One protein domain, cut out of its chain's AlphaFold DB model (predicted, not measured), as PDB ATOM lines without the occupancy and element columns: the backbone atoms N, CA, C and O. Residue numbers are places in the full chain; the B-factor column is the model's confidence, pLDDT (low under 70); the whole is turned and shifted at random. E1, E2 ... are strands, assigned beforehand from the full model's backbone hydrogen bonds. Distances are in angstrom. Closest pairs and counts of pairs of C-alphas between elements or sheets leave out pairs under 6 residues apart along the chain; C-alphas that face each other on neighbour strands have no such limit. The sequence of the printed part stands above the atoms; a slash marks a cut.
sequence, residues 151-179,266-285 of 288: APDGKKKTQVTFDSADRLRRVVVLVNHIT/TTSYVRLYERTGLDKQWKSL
ATOM      1  N   ALA A 151      60.567 -49.183  -9.156       61.25
ATOM      2  CA  ALA A 151      60.428 -49.981 -10.362       61.25
ATOM      3  C   ALA A 151      61.448 -51.143 -10.358       61.25
ATOM      4  O   ALA A 151      62.464 -51.056  -9.665       61.25
ATOM      5  N   PRO A 152      61.210 -52.226 -11.122       56.22
ATOM      6  CA  PRO A 152      62.117 -53.381 -11.185       56.22
ATOM      7  C   PRO A 152      63.559 -53.037 -11.601       56.22
ATOM      8  O   PRO A 152      64.482 -53.773 -11.279       56.22
ATOM      9  N   ASP A 153      63.757 -51.906 -12.284       56.53
ATOM     10  CA  ASP A 153      65.053 -51.353 -12.703       56.53
ATOM     11  C   ASP A 153      65.725 -50.460 -11.633       56.53
ATOM     12  O   ASP A 153      66.766 -49.854 -11.880       56.53
ATOM     13  N   GLY A 154      65.123 -50.333 -10.445       52.31
ATOM     14  CA  GLY A 154      65.627 -49.521  -9.335       52.31
ATOM     15  C   GLY A 154      65.290 -48.026  -9.413       52.31
ATOM     16  O   GLY A 154      65.661 -47.267  -8.503       52.31
ATOM     17  N   LYS A 155      64.567 -47.568 -10.448       54.62
ATOM     18  CA  LYS A 155      64.107 -46.173 -10.539       54.62
ATOM     19  C   LYS A 155      62.931 -45.928  -9.593       54.62
ATOM     20  O   LYS A 155      62.010 -46.734  -9.481       54.62
ATOM     21  N   LYS A 156      62.949 -44.791  -8.890       60.72
ATOM     22  CA  LYS A 156      61.873 -44.398  -7.966       60.72
ATOM     23  C   LYS A 156      60.764 -43.668  -8.729       60.72
ATOM     24  O   LYS A 156      61.042 -42.685  -9.411       60.72
ATOM     25  N   LYS A 157      59.517 -44.113  -8.583       63.50
ATOM     26  CA  LYS A 157      58.325 -43.380  -9.029       63.50
ATOM     27  C   LYS A 157      58.005 -42.281  -8.017       63.50
ATOM     28  O   LYS A 157      58.016 -42.524  -6.812       63.50
ATOM     29  N   THR A 158      57.709 -41.084  -8.511       62.19
ATOM     30  CA  THR A 158      57.346 -39.913  -7.695       62.19
ATOM     31  C   THR A 158      55.923 -39.993  -7.147       62.19
ATOM     32  O   THR A 158      55.611 -39.343  -6.154       62.19
ATOM     33  N   GLN A 159      55.056 -40.809  -7.753       71.81
ATOM     34  CA  GLN A 159      53.680 -41.007  -7.311       71.81
ATOM     35  C   GLN A 159      53.159 -42.391  -7.723       71.81
ATOM     36  O   GLN A 159      53.467 -42.874  -8.814       71.81
ATOM     37  N   VAL A 160      52.331 -43.006  -6.876       74.94
ATOM     38  CA  VAL A 160      51.520 -44.186  -7.216       74.94
ATOM     39  C   VAL A 160      50.089 -43.977  -6.727       74.94
ATOM     40  O   VAL A 160      49.869 -43.517  -5.612       74.94
ATOM     41  N   THR A 161      49.116 -44.322  -7.564       81.62
ATOM     42  CA  THR A 161      47.688 -44.219  -7.246       81.62
ATOM     43  C   THR A 161      47.080 -45.614  -7.185       81.62
ATOM     44  O   THR A 161      47.302 -46.423  -8.085       81.62
ATOM     45  N   PHE A 162      46.298 -45.880  -6.143       84.50
ATOM     46  CA  PHE A 162      45.505 -47.090  -5.980       84.50
ATOM     47  C   PHE A 162      44.032 -46.707  -5.929       84.50
ATOM     48  O   PHE A 162      43.628 -45.952  -5.046       84.50
ATOM     49  N   ASP A 163      43.245 -47.242  -6.854       86.19
ATOM     50  CA  ASP A 163      41.792 -47.109  -6.840       86.19
ATOM     51  C   ASP A 163      41.182 -48.407  -6.306       86.19
ATOM     52  O   ASP A 163      41.636 -49.505  -6.641       86.19
ATOM     53  N   SER A 164      40.158 -48.289  -5.463       87.00
ATOM     54  CA  SER A 164      39.342 -49.433  -5.059       87.00
ATOM     55  C   SER A 164      38.585 -50.014  -6.262       87.00
ATOM     56  O   SER A 164      38.384 -49.337  -7.271       87.00
ATOM     57  N   ALA A 165      38.144 -51.272  -6.166       87.25
ATOM     58  CA  ALA A 165      37.450 -51.959  -7.262       87.25
ATOM     59  C   ALA A 165      36.174 -51.223  -7.725       87.25
ATOM     60  O   ALA A 165      35.893 -51.156  -8.919       87.25
ATOM     61  N   ASP A 166      35.452 -50.607  -6.787       86.19
ATOM     62  CA  ASP A 166      34.273 -49.762  -7.034       86.19
ATOM     63  C   ASP A 166      34.620 -48.342  -7.532       86.19
ATOM     64  O   ASP A 166      33.741 -47.572  -7.917       86.19
ATOM     65  N   ARG A 167      35.911 -47.984  -7.547       85.50
ATOM     66  CA  ARG A 167      36.454 -46.663  -7.886       85.50
ATOM     67  C   ARG A 167      35.871 -45.518  -7.053       85.50
ATOM     68  O   ARG A 167      35.830 -44.386  -7.544       85.50
ATOM     69  N   LEU A 168      35.424 -45.776  -5.826       88.31
ATOM     70  CA  LEU A 168      34.896 -44.751  -4.914       88.31
ATOM     71  C   LEU A 168      35.922 -44.273  -3.888       88.31
ATOM     72  O   LEU A 168      35.779 -43.179  -3.339       88.31
ATOM     73  N   ARG A 169      36.981 -45.054  -3.660       86.62
ATOM     74  CA  ARG A 169      38.099 -44.709  -2.784       86.62
ATOM     75  C   ARG A 169      39.389 -44.715  -3.577       86.62
ATOM     76  O   ARG A 169      39.614 -45.569  -4.435       86.62
ATOM     77  N   ARG A 170      40.243 -43.752  -3.269       83.19
ATOM     78  CA  ARG A 170      41.531 -43.593  -3.923       83.19
ATOM     79  C   ARG A 170      42.599 -43.287  -2.894       83.19
ATOM     80  O   ARG A 170      42.465 -42.374  -2.084       83.19
ATOM     81  N   VAL A 171      43.689 -44.031  -2.975       81.50
ATOM     82  CA  VAL A 171      44.904 -43.798  -2.203       81.50
ATOM     83  C   VAL A 171      45.950 -43.268  -3.168       81.50
ATOM     84  O   VAL A 171      46.386 -43.980  -4.069       81.50
ATOM     85  N   VAL A 172      46.347 -42.011  -3.001       75.19
ATOM     86  CA  VAL A 172      47.454 -41.426  -3.761       75.19
ATOM     87  C   VAL A 172      48.667 -41.364  -2.862       75.19
ATOM     88  O   VAL A 172      48.659 -40.687  -1.840       75.19
ATOM     89  N   VAL A 173      49.721 -42.054  -3.258       71.94
ATOM     90  CA  VAL A 173      50.971 -42.118  -2.517       71.94
ATOM     91  C   VAL A 173      51.973 -41.245  -3.239       71.94
ATOM     92  O   VAL A 173      52.316 -41.514  -4.389       71.94
ATOM     93  N   LEU A 174      52.386 -40.168  -2.585       65.56
ATOM     94  CA  LEU A 174      53.289 -39.161  -3.127       65.56
ATOM     95  C   LEU A 174      54.670 -39.361  -2.523       65.56
ATOM     96  O   LEU A 174      54.827 -39.476  -1.310       65.56
ATOM     97  N   VAL A 175      55.680 -39.366  -3.380       56.56
ATOM     98  CA  VAL A 175      57.079 -39.512  -3.002       56.56
ATOM     99  C   VAL A 175      57.787 -38.222  -3.361       56.56
ATOM    100  O   VAL A 175      58.529 -38.157  -4.334       56.56
ATOM    101  N   ASN A 176      57.628 -37.206  -2.516       49.28
ATOM    102  CA  ASN A 176      58.526 -36.050  -2.548       49.28
ATOM    103  C   ASN A 176      59.850 -36.355  -1.831       49.28
ATOM    104  O   ASN A 176      60.460 -35.449  -1.298       49.28
ATOM    105  N   HIS A 177      60.287 -37.620  -1.839       44.69
ATOM    106  CA  HIS A 177      61.500 -38.184  -1.243       44.69
ATOM    107  C   HIS A 177      61.350 -38.849   0.142       44.69
ATOM    108  O   HIS A 177      60.965 -38.246   1.140       44.69
ATOM    109  N   ILE A 178      61.695 -40.139   0.179       42.78
ATOM    110  CA  ILE A 178      61.864 -40.957   1.387       42.78
ATOM    111  C   ILE A 178      63.361 -41.272   1.502       42.78
ATOM    112  O   ILE A 178      63.916 -41.950   0.618       42.78
ATOM    113  N   THR A 179      64.000 -40.810   2.581       44.34
ATOM    114  CA  THR A 179      65.341 -41.248   2.992       44.34
ATOM    115  C   THR A 179      65.205 -42.585   3.710       44.34
ATOM    116  O   THR A 179      65.109 -42.666   4.928       44.34
ATOM    117  N   THR A 266      59.073 -33.618   2.456       40.22
ATOM    118  CA  THR A 266      57.811 -33.290   3.211       40.22
ATOM    119  C   THR A 266      56.413 -33.125   2.550       40.22
ATOM    120  O   THR A 266      56.239 -32.291   1.668       40.22
ATOM    121  N   THR A 267      55.375 -33.820   3.073       39.81
ATOM    122  CA  THR A 267      54.428 -33.392   4.170       39.81
ATOM    123  C   THR A 267      53.221 -34.340   4.336       39.81
ATOM    124  O   THR A 267      52.553 -34.314   5.362       39.81
ATOM    125  N   SER A 268      52.940 -35.230   3.385       50.28
ATOM    126  CA  SER A 268      52.054 -36.392   3.582       50.28
ATOM    127  C   SER A 268      52.286 -37.392   2.459       50.28
ATOM    128  O   SER A 268      51.962 -37.117   1.305       50.28
ATOM    129  N   TYR A 269      52.857 -38.551   2.796       60.78
ATOM    130  CA  TYR A 269      53.194 -39.594   1.821       60.78
ATOM    131  C   TYR A 269      51.967 -40.277   1.225       60.78
ATOM    132  O   TYR A 269      52.069 -40.904   0.179       60.78
ATOM    133  N   VAL A 270      50.810 -40.163   1.874       63.69
ATOM    134  CA  VAL A 270      49.575 -40.834   1.478       63.69
ATOM    135  C   VAL A 270      48.438 -39.842   1.601       63.69
ATOM    136  O   VAL A 270      48.150 -39.404   2.703       63.69
ATOM    137  N   ARG A 271      47.788 -39.501   0.491       72.19
ATOM    138  CA  ARG A 271      46.535 -38.751   0.452       72.19
ATOM    139  C   ARG A 271      45.390 -39.714   0.204       72.19
ATOM    140  O   ARG A 271      45.425 -40.502  -0.744       72.19
ATOM    141  N   LEU A 272      44.381 -39.631   1.057       79.25
ATOM    142  CA  LEU A 272      43.159 -40.402   0.921       79.25
ATOM    143  C   LEU A 272      42.112 -39.534   0.235       79.25
ATOM    144  O   LEU A 272      41.922 -38.372   0.592       79.25
ATOM    145  N   TYR A 273      41.457 -40.108  -0.762       83.12
ATOM    146  CA  TYR A 273      40.373 -39.476  -1.483       83.12
ATOM    147  C   TYR A 273      39.156 -40.385  -1.478       83.12
ATOM    148  O   TYR A 273      39.267 -41.605  -1.629       83.12
ATOM    149  N   GLU A 274      37.989 -39.770  -1.387       90.31
ATOM    150  CA  GLU A 274      36.711 -40.446  -1.537       90.31
ATOM    151  C   GLU A 274      35.786 -39.663  -2.464       90.31
ATOM    152  O   GLU A 274      35.933 -38.455  -2.666       90.31
ATOM    153  N   ARG A 275      34.821 -40.365  -3.046       85.50
ATOM    154  CA  ARG A 275      33.689 -39.769  -3.751       85.50
ATOM    155  C   ARG A 275      32.456 -40.633  -3.542       85.50
ATOM    156  O   ARG A 275      32.554 -41.851  -3.442       85.50
ATOM    157  N   THR A 276      31.292 -39.999  -3.506       86.38
ATOM    158  CA  THR A 276      30.011 -40.675  -3.257       86.38
ATOM    159  C   THR A 276      29.431 -41.364  -4.496       86.38
ATOM    160  O   THR A 276      28.511 -42.163  -4.368       86.38
ATOM    161  N   GLY A 277      29.962 -41.077  -5.689       81.44
ATOM    162  CA  GLY A 277      29.523 -41.647  -6.964       81.44
ATOM    163  C   GLY A 277      30.545 -41.401  -8.075       81.44
ATOM    164  O   GLY A 277      31.427 -40.548  -7.939       81.44
ATOM    165  N   LEU A 278      30.456 -42.153  -9.177       81.50
ATOM    166  CA  LEU A 278      31.420 -42.080 -10.287       81.50
ATOM    167  C   LEU A 278      31.399 -40.731 -11.026       81.50
ATOM    168  O   LEU A 278      32.417 -40.338 -11.595       81.50
ATOM    169  N   ASP A 279      30.265 -40.039 -10.988       86.94
ATOM    170  CA  ASP A 279      30.018 -38.712 -11.556       86.94
ATOM    171  C   ASP A 279      30.502 -37.570 -10.646       86.94
ATOM    172  O   ASP A 279      30.566 -36.415 -11.067       86.94
ATOM    173  N   LYS A 280      30.841 -37.869  -9.385       85.31
ATOM    174  CA  LYS A 280      31.261 -36.869  -8.401       85.31
ATOM    175  C   LYS A 280      32.775 -36.686  -8.378       85.31
ATOM    176  O   LYS A 280      33.554 -37.612  -8.620       85.31
ATOM    177  N   GLN A 281      33.189 -35.463  -8.049       86.81
ATOM    178  CA  GLN A 281      34.596 -35.125  -7.861       86.81
ATOM    179  C   GLN A 281      35.165 -35.789  -6.604       86.81
ATOM    180  O   GLN A 281      34.469 -35.976  -5.605       86.81
ATOM    181  N   TRP A 282      36.455 -36.115  -6.667       85.44
ATOM    182  CA  TRP A 282      37.218 -36.624  -5.535       85.44
ATOM    183  C   TRP A 282      37.356 -35.558  -4.448       85.44
ATOM    184  O   TRP A 282      37.770 -34.435  -4.727       85.44
ATOM    185  N   LYS A 283      37.070 -35.935  -3.203       85.56
ATOM    186  CA  LYS A 283      37.280 -35.112  -2.009       85.56
ATOM    187  C   LYS A 283      38.436 -35.684  -1.201       85.56
ATOM    188  O   LYS A 283      38.496 -36.893  -1.000       85.56
ATOM    189  N   SER A 284      39.365 -34.833  -0.771       81.12
ATOM    190  CA  SER A 284      40.468 -35.243   0.102       81.12
ATOM    191  C   SER A 284      39.978 -35.424   1.532       81.12
ATOM    192  O   SER A 284      39.314 -34.534   2.065       81.12
ATOM    193  N   LEU A 285      40.361 -36.529   2.162       74.06
ATOM    194  CA  LEU A 285      40.132 -36.749   3.584       74.06
ATOM    195  C   LEU A 285      41.264 -36.116   4.412       74.06
ATOM    196  O   LEU A 285      42.426 -36.183   3.993       74.06
TER     197      LEU A 285
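Overview. This is residues 151 to 179 and 266 to 285 of the 288 residues of an uncharacterized protein of Candidatus Falkowbacteria bacterium RIFOXYC2_FULL_48_21 (UniProt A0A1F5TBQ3). With little regular structure, this is one narrow sheet of three antiparallel strands side by side, E1, E2, E3, which is also their order along the chain. Past E3 the chain folds back, and residues 283 to 284 pair antiparallel with residues 273 to 274 of E3. The printed part has 49 residues, no named helix, and 16 residues in named elements, class all strand. It is loose, with a radius of gyration of the C-alphas of 13.0 A, and only just flat, spanning 37 by 25 by 11 A.

Along the chain. Find C-alpha 159 at (53.680, -41.007, -7.311); from there E1 runs to residue 163. E2, residues 169 to 174, covers 16.2 A. E3, residues 270 to 274, ends at C-alpha 274, (36.711, -40.446, -1.537).

Arrangement. Look at the hairpin of E1 and E2, joined by a tight link: N 160 and O 173 are 2.9 A apart, within hydrogen-bond range. On inner strand E2's other side, see N 271 and O 172 of antiparallel E3 and E2 at 2.8 A.

Size, cuts and confidence. Residues 180 to 265 are not printed; C-alphas 179 and 266 are 11.0 A apart. Confidence is under 70 at residues 151 to 158, 174 to 179 and 266 to 270.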